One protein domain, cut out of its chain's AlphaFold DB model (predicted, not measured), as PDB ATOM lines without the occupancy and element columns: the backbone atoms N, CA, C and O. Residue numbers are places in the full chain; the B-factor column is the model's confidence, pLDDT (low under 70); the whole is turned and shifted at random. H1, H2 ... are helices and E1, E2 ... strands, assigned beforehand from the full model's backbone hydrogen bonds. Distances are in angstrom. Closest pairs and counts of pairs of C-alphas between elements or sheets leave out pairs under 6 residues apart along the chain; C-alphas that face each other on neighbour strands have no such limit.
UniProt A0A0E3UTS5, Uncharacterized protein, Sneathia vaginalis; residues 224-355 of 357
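Overview. This is residues 224 to 355 of the 357 residues of an uncharacterized protein of Sneathia vaginalis (UniProt A0A0E3UTS5). A single strongly twisted sheet of seven strands has two long helices, H3 and H4, side by side over one face of its E4 to E7 part. The short helix H2 is on the opposite face, beside the strands and over none of them, while the tiny helix H1, residues 233 to 236, only grazes the sheet. The 132 printed residues hold four named helices and seven named strands in the order E1 H1 E2 E3 H2 E4 E5 H3 E6 H4 E7, a mixed class of helices and strands. The mixed sheet runs E2 E3 E1 E4 E5 E6 E7, antiparallel from E2 to E5 and parallel from E5 to E7. The whole is compact, with a radius of gyration of the C-alphas of 13.9 A and a rounded outline of 36 by 32 by 27 A.

Along the chain. E1, residues 224 to 231, begins at C-alpha 224 (7.904, -41.170, -52.736) and is 22.0 A long. H1 is residues 233 to 236, E2 248 to 253, E3 257 to 264 with 20.8 A, and H2 268 to 275 with 10.3 A. E4, residues 282 to 289, spans 20.1 A, and E5, 294 to 299, spans 16.7 A. H3, residues 308 to 321, measures 20.4 A, E6, 323 to 329, 18.1 A, and H4, 335 to 348, 19.7 A. E7, residues 351 to 354, ends at C-alpha 354 (0.687, -25.152, -35.482).

Arrangement. Within hydrogen-bond range are N 252 and O 259 at 2.8 A in the hairpin E2 and E3, N 227 and O 260 at 2.9 A between E3 and E1, N 228 and O 286 at 3.0 A between E1 and E4, N 287 and O 296 at 2.8 A in the hairpin E4 and E5, N 297 and O 326 at 2.9 A between E5 and E6, and N 327 and O 351 at 2.8 A between E6 and E7. E5, H3, E6 and E6, H4, E7 are strand-helix-strand units, parallel neighbour strands joined through a helix, with right-handed crossovers. E1, H1, E2 and E3, H2, E4 are split units, each with another strand between its two, also right-handed. H3 is over E4, with a height over the sheet of 9.0 A; their closest C-alphas, Asn 283 and Ile 311, are 6.5 A apart. H3 and H4 are close but not clearly touching, with the C-alphas of Ile 308 and Gly 337 closest at 6.5 A, at a shallow tilt of 13 degrees, the same way. H2, on the opposite face, is over none of the strands. Every O i to N i+4 pair is within range in H4, 9 of 10 in H3 and 3 of 4 in H2; H1 is too short for such a pair.

Size, cuts and confidence. The two C-alphas farthest apart, of Leu 249 and Phe 335, are 38.6 A apart. The printed part has no cut, and the link from H1 to E2, 11 residues, is long. Mean pLDDT of the printed part is 82.9, with residues 237 to 244 among those under 70.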
ATOM      1  N   ILE A 224       9.186 -41.529 -52.144       85.44
ATOM      2  CA  ILE A 224       7.904 -41.170 -52.736       85.44
ATOM      3  C   ILE A 224       6.884 -40.908 -51.645       85.44
ATOM      4  O   ILE A 224       6.750 -41.655 -50.666       85.44
ATOM      5  N   TYR A 225       6.142 -39.835 -51.853       87.50
ATOM      6  CA  TYR A 225       5.016 -39.449 -51.042       87.50
ATOM      7  C   TYR A 225       3.750 -39.439 -51.882       87.50
ATOM      8  O   TYR A 225       3.717 -38.907 -52.989       87.50
ATOM      9  N   ASN A 226       2.703 -40.020 -51.316       89.19
ATOM     10  CA  ASN A 226       1.344 -39.889 -51.781       89.19
ATOM     11  C   ASN A 226       0.695 -38.694 -51.074       89.19
ATOM     12  O   ASN A 226       0.575 -38.690 -49.842       89.19
ATOM     13  N   LEU A 227       0.318 -37.677 -51.849       92.56
ATOM     14  CA  LEU A 227      -0.419 -36.520 -51.354       92.56
ATOM     15  C   LEU A 227      -1.836 -36.552 -51.917       92.56
ATOM     16  O   LEU A 227      -2.009 -36.592 -53.135       92.56
ATOM     17  N   LYS A 228      -2.842 -36.494 -51.039       91.88
ATOM     18  CA  LYS A 228      -4.239 -36.330 -51.464       91.88
ATOM     19  C   LYS A 228      -4.741 -34.959 -51.076       91.88
ATOM     20  O   LYS A 228      -4.798 -34.642 -49.889       91.88
ATOM     21  N   PHE A 229      -5.102 -34.164 -52.072       91.19
ATOM     22  CA  PHE A 229      -5.627 -32.816 -51.886       91.19
ATOM     23  C   PHE A 229      -7.146 -32.878 -51.901       91.19
ATOM     24  O   PHE A 229      -7.736 -33.029 -52.968       91.19
ATOM     25  N   TYR A 230      -7.780 -32.790 -50.732       90.38
ATOM     26  CA  TYR A 230      -9.236 -32.805 -50.621       90.38
ATOM     27  C   TYR A 230      -9.783 -31.404 -50.860       90.38
ATOM     28  O   TYR A 230      -9.521 -30.486 -50.079       90.38
ATOM     29  N   ILE A 231     -10.554 -31.252 -51.930       85.62
ATOM     30  CA  ILE A 231     -11.064 -29.963 -52.410       85.62
ATOM     31  C   ILE A 231     -12.579 -29.934 -52.236       85.62
ATOM     32  O   ILE A 231     -13.235 -30.974 -52.260       85.62
ATOM     33  N   ASN A 232     -13.147 -28.746 -52.040       78.12
ATOM     34  CA  ASN A 232     -14.593 -28.554 -52.113       78.12
ATOM     35  C   ASN A 232     -15.150 -29.123 -53.429       78.12
ATOM     36  O   ASN A 232     -14.704 -28.729 -54.504       78.12
ATOM     37  N   GLU A 233     -16.123 -30.034 -53.331       74.50
ATOM     38  CA  GLU A 233     -16.659 -30.800 -54.470       74.50
ATOM     39  C   GLU A 233     -17.145 -29.889 -55.608       74.50
ATOM     40  O   GLU A 233     -16.788 -30.117 -56.760       74.50
ATOM     41  N   GLU A 234     -17.848 -28.800 -55.273       74.50
ATOM     42  CA  GLU A 234     -18.363 -27.807 -56.235       74.50
ATOM     43  C   GLU A 234     -17.262 -27.169 -57.099       74.50
ATOM     44  O   GLU A 234     -17.475 -26.857 -58.269       74.50
ATOM     45  N   VAL A 235     -16.068 -26.980 -56.529       73.25
ATOM     46  CA  VAL A 235     -14.904 -26.425 -57.233       73.25
ATOM     47  C   VAL A 235     -14.152 -27.529 -57.970       73.25
ATOM     48  O   VAL A 235     -13.629 -27.314 -59.063       73.25
ATOM     49  N   ASN A 236     -14.098 -28.723 -57.379       75.31
ATOM     50  CA  ASN A 236     -13.255 -29.801 -57.859       75.31
ATOM     51  C   ASN A 236     -13.697 -30.346 -59.224       75.31
ATOM     52  O   ASN A 236     -12.832 -30.614 -60.057       75.31
ATOM     53  N   GLU A 237     -15.010 -30.448 -59.470       62.91
ATOM     54  CA  GLU A 237     -15.580 -30.971 -60.726       62.91
ATOM     55  C   GLU A 237     -15.099 -30.210 -61.981       62.91
ATOM     56  O   GLU A 237     -15.053 -30.794 -63.058       62.91
ATOM     57  N   ASN A 238     -14.663 -28.949 -61.841       58.28
ATOM     58  CA  ASN A 238     -14.197 -28.102 -62.952       58.28
ATOM     59  C   ASN A 238     -12.761 -27.580 -62.783       58.28
ATOM     60  O   ASN A 238     -12.318 -26.711 -63.536       58.28
ATOM     61  N   SER A 239     -12.039 -28.052 -61.769       60.75
ATOM     62  CA  SER A 239     -10.681 -27.581 -61.495       60.75
ATOM     63  C   SER A 239      -9.649 -28.392 -62.276       60.75
ATOM     64  O   SER A 239      -9.869 -29.552 -62.602       60.75
ATOM     65  N   CYS A 240      -8.499 -27.784 -62.547       59.50
ATOM     66  CA  CYS A 240      -7.242 -28.499 -62.738       59.50
ATOM     67  C   CYS A 240      -6.349 -28.083 -61.573       59.50
ATOM     68  O   CYS A 240      -6.185 -26.885 -61.332       59.50
ATOM     69  N   LEU A 241      -5.797 -29.044 -60.832       64.81
ATOM     70  CA  LEU A 241      -4.920 -28.742 -59.706       64.81
ATOM     71  C   LEU A 241      -3.624 -28.084 -60.214       64.81
ATOM     72  O   LEU A 241      -2.673 -28.765 -60.590       64.81
ATOM     73  N   PHE A 242      -3.571 -26.751 -60.219       62.22
ATOM     74  CA  PHE A 242      -2.339 -26.010 -60.459       62.22
ATOM     75  C   PHE A 242      -1.694 -25.668 -59.119       62.22
ATOM     76  O   PHE A 242      -2.068 -24.693 -58.466       62.22
ATOM     77  N   MET A 243      -0.726 -26.482 -58.697       69.75
ATOM     78  CA  MET A 243       0.068 -26.194 -57.504       69.75
ATOM     79  C   MET A 243       1.475 -25.779 -57.915       69.75
ATOM     80  O   MET A 243       2.325 -26.644 -58.146       69.75
ATOM     81  N   PRO A 244       1.751 -24.468 -58.018       62.31
ATOM     82  CA  PRO A 244       3.113 -24.025 -58.249       62.31
ATOM     83  C   PRO A 244       3.996 -24.559 -57.112       62.31
ATOM     84  O   PRO A 244       3.595 -24.526 -55.946       62.31
ATOM     85  N   ASN A 245       5.196 -25.030 -57.462       73.56
ATOM     86  CA  ASN A 245       6.214 -25.629 -56.579       73.56
ATOM     87  C   ASN A 245       6.092 -27.134 -56.286       73.56
ATOM     88  O   ASN A 245       6.927 -27.650 -55.545       73.56
ATOM     89  N   PHE A 246       5.126 -27.847 -56.870       79.50
ATOM     90  CA  PHE A 246       5.131 -29.311 -56.849       79.50
ATOM     91  C   PHE A 246       5.496 -29.891 -58.213       79.50
ATOM     92  O   PHE A 246       4.902 -29.538 -59.228       79.50
ATOM     93  N   ASN A 247       6.444 -30.828 -58.204       83.19
ATOM     94  CA  ASN A 247       6.777 -31.666 -59.351       83.19
ATOM     95  C   ASN A 247       6.123 -33.033 -59.144       83.19
ATOM     96  O   ASN A 247       6.649 -33.880 -58.420       83.19
ATOM     97  N   PHE A 248       4.942 -33.220 -59.727       85.81
ATOM     98  CA  PHE A 248       4.197 -34.466 -59.602       85.81
ATOM     99  C   PHE A 248       4.762 -35.533 -60.544       85.81
ATOM    100  O   PHE A 248       4.939 -35.280 -61.733       85.81
ATOM    101  N   LEU A 249       5.002 -36.731 -60.011       84.31
ATOM    102  CA  LEU A 249       5.261 -37.935 -60.803       84.31
ATOM    103  C   LEU A 249       3.981 -38.413 -61.489       84.31
ATOM    104  O   LEU A 249       4.015 -38.893 -62.615       84.31
ATOM    105  N   ASP A 250       2.853 -38.302 -60.786       80.88
ATOM    106  CA  ASP A 250       1.553 -38.764 -61.253       80.88
ATOM    107  C   ASP A 250       0.426 -38.010 -60.539       80.88
ATOM    108  O   ASP A 250       0.566 -37.615 -59.374       80.88
ATOM    109  N   ILE A 251      -0.686 -37.812 -61.248       84.94
ATOM    110  CA  ILE A 251      -1.883 -37.119 -60.765       84.94
ATOM    111  C   ILE A 251      -3.111 -37.872 -61.274       84.94
ATOM    112  O   ILE A 251      -3.302 -38.038 -62.479       84.94
ATOM    113  N   VAL A 252      -3.981 -38.270 -60.352       81.00
ATOM    114  CA  VAL A 252      -5.290 -38.850 -60.651       81.00
ATOM    115  C   VAL A 252      -6.368 -37.967 -60.041       81.00
ATOM    116  O   VAL A 252      -6.351 -37.659 -58.849       81.00
ATOM    117  N   HIS A 253      -7.313 -37.534 -60.869       82.56
ATOM    118  CA  HIS A 253      -8.425 -36.695 -60.438       82.56
ATOM    119  C   HIS A 253      -9.617 -37.557 -60.018       82.56
ATOM    120  O   HIS A 253     -10.100 -38.381 -60.792       82.56
ATOM    121  N   TYR A 254     -10.092 -37.349 -58.791       81.19
ATOM    122  CA  TYR A 254     -11.328 -37.927 -58.270       81.19
ATOM    123  C   TYR A 254     -12.323 -36.820 -57.936       81.19
ATOM    124  O   TYR A 254     -11.962 -35.652 -57.808       81.19
ATOM    125  N   ARG A 255     -13.588 -37.197 -57.720       80.31
ATOM    126  CA  ARG A 255     -14.689 -36.253 -57.479       80.31
ATOM    127  C   ARG A 255     -14.456 -35.294 -56.310       80.31
ATOM    128  O   ARG A 255     -14.859 -34.140 -56.381       80.31
ATOM    129  N   ASN A 256     -13.804 -35.738 -55.242       81.38
ATOM    130  CA  ASN A 256     -13.618 -34.967 -54.006       81.38
ATOM    131  C   ASN A 256     -12.145 -34.744 -53.620       81.38
ATOM    132  O   ASN A 256     -11.872 -34.094 -52.608       81.38
ATOM    133  N   TYR A 257     -11.193 -35.279 -54.389       88.75
ATOM    134  CA  TYR A 257      -9.769 -35.048 -54.165       88.75
ATOM    135  C   TYR A 257      -8.920 -35.303 -55.415       88.75
ATOM    136  O   TYR A 257      -9.332 -36.009 -56.333       88.75
ATOM    137  N   TYR A 258      -7.699 -34.776 -55.412       87.94
ATOM    138  CA  TYR A 258      -6.631 -35.213 -56.313       87.94
ATOM    139  C   TYR A 258      -5.719 -36.192 -55.591       87.94
ATOM    140  O   TYR A 258      -5.254 -35.882 -54.496       87.94
ATOM    141  N   ASP A 259      -5.466 -37.350 -56.192       86.88
ATOM    142  CA  ASP A 259      -4.494 -38.338 -55.728       86.88
ATOM    143  C   ASP A 259      -3.174 -38.125 -56.463       86.88
ATOM    144  O   ASP A 259      -3.128 -38.219 -57.688       86.88
ATOM    145  N   THR A 260      -2.112 -37.781 -55.742       88.75
ATOM    146  CA  THR A 260      -0.851 -37.366 -56.362       88.75
ATOM    147  C   THR A 260       0.339 -38.111 -55.785       88.75
ATOM    148  O   THR A 260       0.335 -38.523 -54.621       88.75
ATOM    149  N   TYR A 261       1.377 -38.257 -56.602       87.69
ATOM    150  CA  TYR A 261       2.631 -38.906 -56.235       87.69
ATOM    151  C   TYR A 261       3.791 -37.954 -56.483       87.69
ATOM    152  O   TYR A 261       3.878 -37.343 -57.547       87.69
ATOM    153  N   ILE A 262       4.663 -37.798 -55.489       89.56
ATOM    154  CA  ILE A 262       5.730 -36.795 -55.495       89.56
ATOM    155  C   ILE A 262       7.012 -37.417 -54.962       89.56
ATOM    156  O   ILE A 262       7.013 -38.061 -53.910       89.56
ATOM    157  N   GLU A 263       8.109 -37.181 -55.669       89.12
ATOM    158  CA  GLU A 263       9.452 -37.484 -55.195       89.12
ATOM    159  C   GLU A 263       9.964 -36.346 -54.303       89.12
ATOM    160  O   GLU A 263       9.970 -35.181 -54.698       89.12
ATOM    161  N   SER A 264      10.402 -36.670 -53.085       87.00
ATOM    162  CA  SER A 264      10.969 -35.688 -52.159       87.00
ATOM    163  C   SER A 264      11.981 -36.319 -51.206       87.00
ATOM    164  O   SER A 264      11.810 -37.453 -50.754       87.00
ATOM    165  N   LYS A 265      13.027 -35.567 -50.842       82.44
ATOM    166  CA  LYS A 265      14.063 -35.999 -49.890       82.44
ATOM    167  C   LYS A 265      13.456 -36.420 -48.551       82.44
ATOM    168  O   LYS A 265      13.727 -37.511 -48.050       82.44
ATOM    169  N   ASN A 266      12.602 -35.575 -47.980       77.62
ATOM    170  CA  ASN A 266      11.833 -35.892 -46.780       77.62
ATOM    171  C   ASN A 266      10.517 -35.096 -46.733       77.62
ATOM    172  O   ASN A 266      10.209 -34.297 -47.621       77.62
ATOM    173  N   GLN A 267       9.730 -35.323 -45.682       76.56
ATOM    174  CA  GLN A 267       8.407 -34.727 -45.537       76.56
ATOM    175  C   GLN A 267       8.451 -33.199 -45.413       76.56
ATOM    176  O   GLN A 267       7.533 -32.522 -45.870       76.56
ATOM    177  N   ARG A 268       9.517 -32.624 -44.849       75.50
ATOM    178  CA  ARG A 268       9.614 -31.173 -44.667       75.50
ATOM    179  C   ARG A 268       9.714 -30.417 -45.990       75.50
ATOM    180  O   ARG A 268       9.082 -29.372 -46.122       75.50
ATOM    181  N   TYR A 269      10.402 -30.978 -46.984       81.75
ATOM    182  CA  TYR A 269      10.458 -30.416 -48.343       81.75
ATOM    183  C   TYR A 269       9.086 -30.404 -49.039       81.75
ATOM    184  O   TYR A 269       8.894 -29.654 -49.988       81.75
ATOM    185  N   LEU A 270       8.115 -31.189 -48.552       86.19
ATOM    186  CA  LEU A 270       6.719 -31.120 -48.996       86.19
ATOM    187  C   LEU A 270       5.917 -30.100 -48.190       86.19
ATOM    188  O   LEU A 270       5.056 -29.419 -48.740       86.19
ATOM    189  N   LEU A 271       6.203 -29.975 -46.892       80.06
ATOM    190  CA  LEU A 271       5.512 -29.032 -46.017       80.06
ATOM    191  C   LEU A 271       5.767 -27.579 -46.422       80.06
ATOM    192  O   LEU A 271       4.846 -26.778 -46.349       80.06
ATOM    193  N   GLU A 272       6.962 -27.217 -46.890       77.00
ATOM    194  CA  GLU A 272       7.233 -25.831 -47.292       77.00
ATOM    195  C   GLU A 272       6.343 -25.353 -48.467       77.00
ATOM    196  O   GLU A 272       5.686 -24.314 -48.320       77.00
ATOM    197  N   PRO A 273       6.234 -26.082 -49.597       82.06
ATOM    198  CA  PRO A 273       5.233 -25.797 -50.623       82.06
ATOM    199  C   PRO A 273       3.794 -25.777 -50.088       82.06
ATOM    200  O   PRO A 273       3.027 -24.883 -50.448       82.06
ATOM    201  N   LEU A 274       3.432 -26.709 -49.193       84.56
ATOM    202  CA  LEU A 274       2.096 -26.753 -48.581       84.56
ATOM    203  C   LEU A 274       1.796 -25.518 -47.721       84.56
ATOM    204  O   LEU A 274       0.691 -24.994 -47.773       84.56
ATOM    205  N   LEU A 275       2.767 -25.008 -46.965       78.56
ATOM    206  CA  LEU A 275       2.606 -23.803 -46.142       78.56
ATOM    207  C   LEU A 275       2.459 -22.534 -46.976       78.56
ATOM    208  O   LEU A 275       1.813 -21.578 -46.554       78.56
ATOM    209  N   LYS A 276       3.065 -22.516 -48.162       76.19
ATOM    210  CA  LYS A 276       2.926 -21.418 -49.126       76.19
ATOM    211  C   LYS A 276       1.604 -21.482 -49.891       76.19
ATOM    212  O   LYS A 276       1.260 -20.529 -50.593       76.19
ATOM    213  N   MET A 277       0.859 -22.577 -49.760       76.56
ATOM    214  CA  MET A 277      -0.407 -22.782 -50.438       76.56
ATOM    215  C   MET A 277      -1.486 -21.870 -49.845       76.56
ATOM    216  O   MET A 277      -1.838 -21.969 -48.675       76.56
ATOM    217  N   LYS A 278      -2.028 -20.971 -50.672       66.31
ATOM    218  CA  LYS A 278      -3.064 -20.003 -50.264       66.31
ATOM    219  C   LYS A 278      -4.475 -20.383 -50.719       66.31
ATOM    220  O   LYS A 278      -5.397 -19.584 -50.558       66.31
ATOM    221  N   ASP A 279      -4.642 -21.562 -51.311       73.81
ATOM    222  CA  ASP A 279      -5.932 -21.979 -51.851       73.81
ATOM    223  C   ASP A 279      -6.892 -22.382 -50.723       73.81
ATOM    224  O   ASP A 279      -6.720 -23.405 -50.061       73.81
ATOM    225  N   LYS A 280      -7.920 -21.554 -50.520       72.62
ATOM    226  CA  LYS A 280      -8.965 -21.753 -49.507       72.62
ATOM    227  C   LYS A 280      -9.943 -22.875 -49.863       72.62
ATOM    228  O   LYS A 280     -10.742 -23.252 -49.010       72.62
ATOM    229  N   ASN A 281      -9.906 -23.387 -51.093       79.38
ATOM    230  CA  ASN A 281     -10.780 -24.472 -51.537       79.38
ATOM    231  C   ASN A 281     -10.272 -25.850 -51.111       79.38
ATOM    232  O   ASN A 281     -11.036 -26.816 -51.142       79.38
ATOM    233  N   ILE A 282      -9.003 -25.947 -50.714       85.50
ATOM    234  CA  ILE A 282      -8.424 -27.179 -50.190       85.50
ATOM    235  C   ILE A 282      -8.774 -27.273 -48.703       85.50
ATOM    236  O   ILE A 282      -8.306 -26.488 -47.879       85.50
ATOM    237  N   ASN A 283      -9.605 -28.256 -48.366       87.62
ATOM    238  CA  ASN A 283     -10.049 -28.507 -46.998       87.62
ATOM    239  C   ASN A 283      -8.923 -29.102 -46.152       87.62
ATOM    240  O   ASN A 283      -8.674 -28.656 -45.034       87.62
ATOM    241  N   LEU A 284      -8.252 -30.124 -46.690       92.31
ATOM    242  CA  LEU A 284      -7.099 -30.762 -46.071       92.31
ATOM    243  C   LEU A 284      -6.242 -31.477 -47.111       92.31
ATOM    244  O   LEU A 284      -6.714 -31.834 -48.191       92.31
ATOM    245  N   VAL A 285      -4.989 -31.722 -46.752       92.69
ATOM    246  CA  VAL A 285      -4.049 -32.517 -47.535       92.69
ATOM    247  C   VAL A 285      -3.586 -33.691 -46.693       92.69
ATOM    248  O   VAL A 285      -3.078 -33.493 -45.592       92.69
ATOM    249  N   THR A 286      -3.736 -34.916 -47.184       93.12
ATOM    250  CA  THR A 286      -3.067 -36.062 -46.556       93.12
ATOM    251  C   THR A 286      -1.673 -36.209 -47.127       93.12
ATOM    252  O   THR A 286      -1.513 -36.147 -48.341       93.12
ATOM    253  N   ILE A 287      -0.690 -36.468 -46.276       91.81
ATOM    254  CA  ILE A 287       0.703 -36.696 -46.642       91.81
ATOM    255  C   ILE A 287       1.083 -38.075 -46.120       91.81
ATOM    256  O   ILE A 287       1.129 -38.303 -44.909       91.81
ATOM    257  N   LYS A 288       1.356 -39.006 -47.030       87.81
ATOM    258  CA  LYS A 288       1.778 -40.363 -46.688       87.81
ATOM    259  C   LYS A 288       3.048 -40.686 -47.452       87.81
ATOM    260  O   LYS A 288       3.030 -40.732 -48.676       87.81
ATOM    261  N   LYS A 289       4.147 -40.967 -46.756       84.75
ATOM    262  CA  LYS A 289       5.254 -41.675 -47.401       84.75
ATOM    263  C   LYS A 289       4.743 -43.063 -47.759       84.75
ATOM    264  O   LYS A 289       4.208 -43.737 -46.883       84.75
ATOM    265  N   ILE A 290       4.866 -43.503 -49.008       76.38
ATOM    266  CA  ILE A 290       4.104 -44.689 -49.430       76.38
ATOM    267  C   ILE A 290       4.543 -45.965 -48.678       76.38
ATOM    268  O   ILE A 290       3.733 -46.856 -48.450       76.38
ATOM    269  N   SER A 291       5.795 -46.020 -48.201       67.69
ATOM    270  CA  SER A 291       6.290 -47.111 -47.343       67.69
ATOM    271  C   SER A 291       5.726 -47.126 -45.919       67.69
ATOM    272  O   SER A 291       5.919 -48.107 -45.200       67.69
ATOM    273  N   ASP A 292       5.125 -46.028 -45.472       71.94
ATOM    274  CA  ASP A 292       4.673 -45.866 -44.096       71.94
ATOM    275  C   ASP A 292       3.226 -46.344 -43.968       71.94
ATOM    276  O   ASP A 292       2.440 -46.313 -44.917       71.94
ATOM    277  N   ARG A 293       2.854 -46.817 -42.778       69.94
ATOM    278  CA  ARG A 293       1.473 -47.246 -42.495       69.94
ATOM    279  C   ARG A 293       0.571 -46.082 -42.107       69.94
ATOM    280  O   ARG A 293      -0.634 -46.142 -42.319       69.94
ATOM    281  N   GLU A 294       1.167 -45.042 -41.546       79.38
ATOM    282  CA  GLU A 294       0.462 -43.897 -40.990       79.38
ATOM    283  C   GLU A 294       0.404 -42.751 -41.996       79.38
ATOM    284  O   GLU A 294       1.276 -42.597 -42.856       79.38
ATOM    285  N   VAL A 295      -0.639 -41.941 -41.879       86.94
ATOM    286  CA  VAL A 295      -0.835 -40.737 -42.679       86.94
ATOM    287  C   VAL A 295      -0.759 -39.507 -41.788       86.94
ATOM    288  O   VAL A 295      -1.279 -39.498 -40.674       86.94
ATOM    289  N   ARG A 296      -0.126 -38.445 -42.283       90.25
ATOM    290  CA  ARG A 296      -0.199 -37.123 -41.656       90.25
ATOM    291  C   ARG A 296      -1.216 -36.272 -42.390       90.25
ATOM    292  O   ARG A 296      -1.403 -36.425 -43.596       90.25
ATOM    293  N   ILE A 297      -1.862 -35.366 -41.678       92.31
ATOM    294  CA  ILE A 297      -2.815 -34.426 -42.258       92.31
ATOM    295  C   ILE A 297      -2.250 -33.021 -42.144       92.31
ATOM    296  O   ILE A 297      -1.726 -32.638 -41.105       92.31
ATOM    297  N   PHE A 298      -2.395 -32.245 -43.208       90.94
ATOM    298  CA  PHE A 298      -2.138 -30.820 -43.220       90.94
ATOM    299  C   PHE A 298      -3.435 -30.052 -43.487       90.94
ATOM    300  O   PHE A 298      -4.166 -30.351 -44.430       90.94
ATOM    301  N   LEU A 299      -3.714 -29.059 -42.648       90.19
ATOM    302  CA  LEU A 299      -4.886 -28.193 -42.704       90.19
ATOM    303  C   LEU A 299      -4.455 -26.783 -43.133       90.19
ATOM    304  O   LEU A 299      -4.144 -25.939 -42.282       90.19
ATOM    305  N   PRO A 300      -4.416 -26.504 -44.448       84.19
ATOM    306  CA  PRO A 300      -3.966 -25.214 -44.969       84.19
ATOM    307  C   PRO A 300      -4.889 -24.071 -44.540       84.19
ATOM    308  O   PRO A 300      -4.425 -22.985 -44.222       84.19
ATOM    309  N   ALA A 301      -6.199 -24.322 -44.476       83.12
ATOM    310  CA  ALA A 301      -7.201 -23.323 -44.119       83.12
ATOM    311  C   ALA A 301      -7.482 -23.226 -42.602       83.12
ATOM    312  O   ALA A 301      -8.407 -22.517 -42.200       83.12
ATOM    313  N   GLY A 302      -6.726 -23.948 -41.762       86.50
ATOM    314  CA  GLY A 302      -7.033 -24.092 -40.336       86.50
ATOM    315  C   GLY A 302      -8.355 -24.834 -40.096       86.50
ATOM    316  O   GLY A 302      -8.847 -25.570 -40.958       86.50
ATOM    317  N   LEU A 303      -8.946 -24.639 -38.918       88.62
ATOM    318  CA  LEU A 303     -10.173 -25.320 -38.488       88.62
ATOM    319  C   LEU A 303     -11.126 -24.325 -37.836       88.62
ATOM    320  O   LEU A 303     -10.817 -23.742 -36.799       88.62
ATOM    321  N   ASN A 304     -12.299 -24.147 -38.433       87.44
ATOM    322  CA  ASN A 304     -13.313 -23.240 -37.925       87.44
ATOM    323  C   ASN A 304     -14.735 -23.760 -38.158       87.44
ATOM    324  O   ASN A 304     -14.965 -24.700 -38.919       87.44
ATOM    325  N   SER A 305     -15.708 -23.110 -37.529       86.06
ATOM    326  CA  SER A 305     -17.142 -23.404 -37.639       86.06
ATOM    327  C   SER A 305     -17.656 -23.568 -39.075       86.06
ATOM    328  O   SER A 305     -18.610 -24.315 -39.282       86.06
ATOM    329  N   LYS A 306     -17.027 -22.928 -40.073       85.00
ATOM    330  CA  LYS A 306     -17.444 -23.015 -41.480       85.00
ATOM    331  C   LYS A 306     -16.957 -24.289 -42.174       85.00
ATOM    332  O   LYS A 306     -17.667 -24.795 -43.036       85.00
ATOM    333  N   ASN A 307     -15.772 -24.806 -41.834       86.62
ATOM    334  CA  ASN A 307     -15.159 -25.951 -42.531       86.62
ATOM    335  C   ASN A 307     -15.108 -27.249 -41.701       86.62
ATOM    336  O   ASN A 307     -14.913 -28.332 -42.259       86.62
ATOM    337  N   ILE A 308     -15.335 -27.169 -40.386       90.56
ATOM    338  CA  ILE A 308     -15.169 -28.291 -39.453       90.56
ATOM    339  C   ILE A 308     -16.021 -29.511 -39.809       90.56
ATOM    340  O   ILE A 308     -15.555 -30.640 -39.675       90.56
ATOM    341  N   THR A 309     -17.251 -29.318 -40.288       89.81
ATOM    342  CA  THR A 309     -18.150 -30.424 -40.651       89.81
ATOM    343  C   THR A 309     -17.588 -31.239 -41.815       89.81
ATOM    344  O   THR A 309     -17.578 -32.470 -41.760       89.81
ATOM    345  N   ASN A 310     -17.045 -30.563 -42.831       88.69
ATOM    346  CA  ASN A 310     -16.436 -31.214 -43.991       88.69
ATOM    347  C   ASN A 310     -15.146 -31.939 -43.596       88.69
ATOM    348  O   ASN A 310     -14.977 -33.113 -43.919       88.69
ATOM    349  N   ILE A 311     -14.276 -31.277 -42.822       91.75
ATOM    350  CA  ILE A 311     -13.027 -31.875 -42.330       91.75
ATOM    351  C   ILE A 311     -13.315 -33.116 -41.474       91.75
ATOM    352  O   ILE A 311     -12.684 -34.149 -41.681       91.75
ATOM    353  N   LYS A 312     -14.310 -33.071 -40.573       92.00
ATOM    354  CA  LYS A 312     -14.730 -34.235 -39.769       92.00
ATOM    355  C   LYS A 312     -15.140 -35.418 -40.636       92.00
ATOM    356  O   LYS A 312     -14.753 -36.545 -40.338       92.00
ATOM    357  N   LYS A 313     -15.907 -35.171 -41.703       90.88
ATOM    358  CA  LYS A 313     -16.349 -36.222 -42.629       90.88
ATOM    359  C   LYS A 313     -15.160 -36.878 -43.337       90.88
ATOM    360  O   LYS A 313     -15.102 -38.102 -43.400       90.88
ATOM    361  N   ILE A 314     -14.204 -36.076 -43.814       91.25
ATOM    362  CA  ILE A 314     -12.998 -36.569 -44.499       91.25
ATOM    363  C   ILE A 314     -12.082 -37.327 -43.526       91.25
ATOM    364  O   ILE A 314     -11.637 -38.428 -43.826       91.25
ATOM    365  N   ILE A 315     -11.822 -36.782 -42.334       91.94
ATOM    366  CA  ILE A 315     -11.024 -37.471 -41.308       91.94
ATOM    367  C   ILE A 315     -11.691 -38.791 -40.911       91.94
ATOM    368  O   ILE A 315     -11.011 -39.802 -40.774       91.94
ATOM    369  N   GLY A 316     -13.018 -38.795 -40.768       88.44
ATOM    370  CA  GLY A 316     -13.789 -39.997 -40.477       88.44
ATOM    371  C   GLY A 316     -13.585 -41.092 -41.523       88.44
ATOM    372  O   GLY A 316     -13.359 -42.235 -41.141       88.44
ATOM    373  N   SER A 317     -13.599 -40.761 -42.819       85.81
ATOM    374  CA  SER A 317     -13.341 -41.753 -43.870       85.81
ATOM    375  C   SER A 317     -11.886 -42.221 -43.900       85.81
ATOM    376  O   SER A 317     -11.642 -43.403 -44.117       85.81
ATOM    377  N   ILE A 318     -10.925 -41.332 -43.632       87.31
ATOM    378  CA  ILE A 318      -9.506 -41.700 -43.536       87.31
ATOM    379  C   ILE A 318      -9.283 -42.678 -42.379       87.31
ATOM    380  O   ILE A 318      -8.613 -43.684 -42.575       87.31
ATOM    381  N   LEU A 319      -9.870 -42.425 -41.206       85.94
ATOM    382  CA  LEU A 319      -9.707 -43.261 -40.008       85.94
ATOM    383  C   LEU A 319     -10.296 -44.671 -40.136       85.94
ATOM    384  O   LEU A 319      -9.942 -45.539 -39.344       85.94
ATOM    385  N   ILE A 320     -11.195 -44.905 -41.097       81.44
ATOM    386  CA  ILE A 320     -11.700 -46.254 -41.398       81.44
ATOM    387  C   ILE A 320     -10.600 -47.107 -42.042       81.44
ATOM    388  O   ILE A 320     -10.534 -48.308 -41.799       81.44
ATOM    389  N   ASP A 321      -9.749 -46.481 -42.851       69.38
ATOM    390  CA  ASP A 321      -8.787 -47.154 -43.727       69.38
ATOM    391  C   ASP A 321      -7.342 -47.050 -43.206       69.38
ATOM    392  O   ASP A 321      -6.512 -47.928 -43.434       69.38
ATOM    393  N   LYS A 322      -7.001 -45.960 -42.505       80.38
ATOM    394  CA  LYS A 322      -5.619 -45.603 -42.157       80.38
ATOM    395  C   LYS A 322      -5.512 -44.984 -40.769       80.38
ATOM    396  O   LYS A 322      -6.344 -44.181 -40.353       80.38
ATOM    397  N   ASN A 323      -4.395 -45.265 -40.102       83.69
ATOM    398  CA  ASN A 323      -4.022 -44.566 -38.878       83.69
ATOM    399  C   ASN A 323      -3.482 -43.175 -39.213       83.69
ATOM    400  O   ASN A 323      -2.584 -43.035 -40.046       83.69
ATOM    401  N   ILE A 324      -4.007 -42.155 -38.540       87.12
ATOM    402  CA  ILE A 324      -3.475 -40.795 -38.601       87.12
ATOM    403  C   ILE A 324      -2.461 -40.658 -37.469       87.12
ATOM    404  O   ILE A 324      -2.797 -40.957 -36.328       87.12
ATOM    405  N   SER A 325      -1.240 -40.222 -37.764       82.88
ATOM    406  CA  SER A 325      -0.239 -39.977 -36.718       82.88
ATOM    407  C   SER A 325      -0.270 -38.543 -36.205       82.88
ATOM    408  O   SER A 325      -0.103 -38.306 -35.012       82.88
ATOM    409  N   GLU A 326      -0.522 -37.581 -37.094       85.38
ATOM    410  CA  GLU A 326      -0.420 -36.161 -36.767       85.38
ATOM    411  C   GLU A 326      -1.320 -35.285 -37.647       85.38
ATOM    412  O   GLU A 326      -1.534 -35.576 -38.831       85.38
ATOM    413  N   ILE A 327      -1.794 -34.173 -37.075       88.69
ATOM    414  CA  ILE A 327      -2.493 -33.092 -37.773       88.69
ATOM    415  C   ILE A 327      -1.725 -31.772 -37.620       88.69
ATOM    416  O   ILE A 327      -1.669 -31.165 -36.552       88.69
ATOM    417  N   LEU A 328      -1.197 -31.285 -38.733       88.06
ATOM    418  CA  LEU A 328      -0.498 -30.013 -38.853       88.06
ATOM    419  C   LEU A 328      -1.438 -28.934 -39.396       88.06
ATOM    420  O   LEU A 328      -2.234 -29.195 -40.297       88.06
ATOM    421  N   TYR A 329      -1.331 -27.703 -38.903       86.00
ATOM    422  CA  TYR A 329      -2.127 -26.573 -39.391       86.00
ATOM    423  C   TYR A 329      -1.315 -25.281 -39.447       86.00
ATOM    424  O   TYR A 329      -0.343 -25.114 -38.717       86.00
ATOM    425  N   SER A 330      -1.702 -24.368 -40.340       76.19
ATOM    426  CA  SER A 330      -0.985 -23.097 -40.551       76.19
ATOM    427  C   SER A 330      -1.806 -21.852 -40.220       76.19
ATOM    428  O   SER A 330      -1.236 -20.829 -39.858       76.19
ATOM    429  N   LEU A 331      -3.135 -21.935 -40.301       81.06
ATOM    430  CA  LEU A 331      -4.042 -20.856 -39.913       81.06
ATOM    431  C   LEU A 331      -4.722 -21.155 -38.577       81.06
ATOM    432  O   LEU A 331      -4.711 -22.290 -38.099       81.06
ATOM    433  N   ASP A 332      -5.321 -20.116 -37.999       81.12
ATOM    434  CA  ASP A 332      -5.955 -20.180 -36.687       81.12
ATOM    435  C   ASP A 332      -7.058 -21.240 -36.604       81.12
ATOM    436  O   ASP A 332      -7.780 -21.537 -37.565       81.12
ATOM    437  N   ILE A 333      -7.182 -21.792 -35.401       87.25
ATOM    438  CA  ILE A 333      -8.191 -22.777 -35.040       87.25
ATOM    439  C   ILE A 333      -9.136 -22.144 -34.028       87.25
ATOM    440  O   ILE A 333      -8.699 -21.656 -32.986       87.25
ATOM    441  N   ASP A 334     -10.435 -22.154 -34.329       89.56
ATOM    442  CA  ASP A 334     -11.444 -21.669 -33.391       89.56
ATOM    443  C   ASP A 334     -11.730 -22.686 -32.273       89.56
ATOM    444  O   ASP A 334     -11.221 -23.807 -32.249       89.56
ATOM    445  N   PHE A 335     -12.573 -22.298 -31.317       89.25
ATOM    446  CA  PHE A 335     -12.909 -23.155 -30.182       89.25
ATOM    447  C   PHE A 335     -13.454 -24.534 -30.600       89.25
ATOM    448  O   PHE A 335     -13.074 -25.547 -30.013       89.25
ATOM    449  N   LEU A 336     -14.296 -24.599 -31.637       89.50
ATOM    450  CA  LEU A 336     -14.862 -25.864 -32.120       89.50
ATOM    451  C   LEU A 336     -13.788 -26.734 -32.781       89.50
ATOM    452  O   LEU A 336     -13.780 -27.957 -32.610       89.50
ATOM    453  N   GLY A 337     -12.877 -26.107 -33.523       90.69
ATOM    454  CA  GLY A 337     -11.719 -26.766 -34.106       90.69
ATOM    455  C   GLY A 337     -10.805 -27.378 -33.045       90.69
ATOM    456  O   GLY A 337     -10.442 -28.550 -33.154       90.69
ATOM    457  N   LEU A 338     -10.510 -26.634 -31.975       90.31
ATOM    458  CA  LEU A 338      -9.707 -27.124 -30.852       90.31
ATOM    459  C   LEU A 338     -10.385 -28.301 -30.149       90.31
ATOM    460  O   LEU A 338      -9.735 -29.309 -29.884       90.31
ATOM    461  N   GLN A 339     -11.698 -28.224 -29.911       91.94
ATOM    462  CA  GLN A 339     -12.458 -29.343 -29.346       91.94
ATOM    463  C   GLN A 339     -12.351 -30.611 -30.201       91.94
ATOM    464  O   GLN A 339     -12.237 -31.712 -29.661       91.94
ATOM    465  N   MET A 340     -12.374 -30.475 -31.531       93.69
ATOM    466  CA  MET A 340     -12.202 -31.611 -32.436       93.69
ATOM    467  C   MET A 340     -10.799 -32.211 -32.337       93.69
ATOM    468  O   MET A 340     -10.676 -33.430 -32.240       93.69
ATOM    469  N   LEU A 341      -9.753 -31.385 -32.357       91.12
ATOM    470  CA  LEU A 341      -8.374 -31.867 -32.256       91.12
ATOM    471  C   LEU A 341      -8.105 -32.548 -30.909       91.12
ATOM    472  O   LEU A 341      -7.533 -33.634 -30.870       91.12
ATOM    473  N   GLU A 342      -8.608 -31.981 -29.814       88.00
ATOM    474  CA  GLU A 342      -8.543 -32.584 -28.479       88.00
ATOM    475  C   GLU A 342      -9.256 -33.936 -28.404       88.00
ATOM    476  O   GLU A 342      -8.753 -34.888 -27.801       88.00
ATOM    477  N   TYR A 343     -10.418 -34.048 -29.050       92.62
ATOM    478  CA  TYR A 343     -11.120 -35.320 -29.180       92.62
ATOM    479  C   TYR A 343     -10.282 -36.353 -29.941       92.62
ATOM    480  O   TYR A 343     -10.161 -37.494 -29.492       92.62
ATOM    481  N   LEU A 344      -9.686 -35.955 -31.070       89.81
ATOM    482  CA  LEU A 344      -8.847 -36.827 -31.890       89.81
ATOM    483  C   LEU A 344      -7.605 -37.300 -31.127       89.81
ATOM    484  O   LEU A 344      -7.318 -38.496 -31.124       89.81
ATOM    485  N   ARG A 345      -6.945 -36.402 -30.389       85.12
ATOM    486  CA  ARG A 345      -5.821 -36.743 -29.510       85.12
ATOM    487  C   ARG A 345      -6.213 -37.764 -28.450       85.12
ATOM    488  O   ARG A 345      -5.564 -38.791 -28.321       85.12
ATOM    489  N   ARG A 346      -7.306 -37.532 -27.718       83.19
ATOM    490  CA  ARG A 346      -7.727 -38.433 -26.628       83.19
ATOM    491  C   ARG A 346      -8.193 -39.799 -27.118       83.19
ATOM    492  O   ARG A 346      -7.949 -40.795 -26.448       83.19
ATOM    493  N   LYS A 347      -8.915 -39.844 -28.239       88.56
ATOM    494  CA  LYS A 347      -9.554 -41.078 -28.715       88.56
ATOM    495  C   LYS A 347      -8.654 -41.915 -29.620       88.56
ATOM    496  O   LYS A 347      -8.752 -43.137 -29.592       88.56
ATOM    497  N   TYR A 348      -7.817 -41.264 -30.422       81.88
ATOM    498  CA  TYR A 348      -7.015 -41.917 -31.459       81.88
ATOM    499  C   TYR A 348      -5.508 -41.706 -31.270       81.88
ATOM    500  O   TYR A 348      -4.740 -42.163 -32.107       81.88
ATOM    501  N   ASN A 349      -5.082 -41.043 -30.187       77.19
ATOM    502  CA  ASN A 349      -3.677 -40.730 -29.912       77.19
ATOM    503  C   ASN A 349      -3.001 -39.940 -31.051       77.19
ATOM    504  O   ASN A 349      -1.843 -40.175 -31.383       77.19
ATOM    505  N   ILE A 350      -3.762 -39.032 -31.672       83.50
ATOM    506  CA  ILE A 350      -3.301 -38.178 -32.772       83.50
ATOM    507  C   ILE A 350      -2.700 -36.895 -32.201       83.50
ATOM    508  O   ILE A 350      -3.396 -36.134 -31.524       83.50
ATOM    509  N   GLU A 351      -1.441 -36.621 -32.524       81.44
ATOM    510  CA  GLU A 351      -0.800 -35.354 -32.168       81.44
ATOM    511  C   GLU A 351      -1.225 -34.223 -33.112       81.44
ATOM    512  O   GLU A 351      -1.611 -34.458 -34.261       81.44
ATOM    513  N   PHE A 352      -1.182 -32.973 -32.646       82.50
ATOM    514  CA  PHE A 352      -1.488 -31.825 -33.500       82.50
ATOM    515  C   PHE A 352      -0.678 -30.576 -33.153       82.50
ATOM    516  O   PHE A 352      -0.426 -30.281 -31.985       82.50
ATOM    517  N   GLY A 353      -0.318 -29.800 -34.178       79.38
ATOM    518  CA  GLY A 353       0.609 -28.676 -34.039       79.38
ATOM    519  C   GLY A 353       0.405 -27.555 -35.055       79.38
ATOM    520  O   GLY A 353       0.108 -27.802 -36.225       79.38
ATOM    521  N   ASN A 354       0.590 -26.311 -34.598       77.50
ATOM    522  CA  ASN A 354       0.687 -25.152 -35.482       77.50
ATOM    523  C   ASN A 354       2.093 -25.106 -36.091       77.50
ATOM    524  O   ASN A 354       3.079 -25.144 -35.366       77.50
ATOM    525  N   VAL A 355       2.175 -25.000 -37.412       67.62
ATOM    526  CA  VAL A 355       3.435 -24.994 -38.163       67.62
ATOM    527  C   VAL A 355       4.100 -23.606 -38.208       67.62
ATOM    528  O   VAL A 355       5.297 -23.499 -38.477       67.62
TER     529      VAL A 355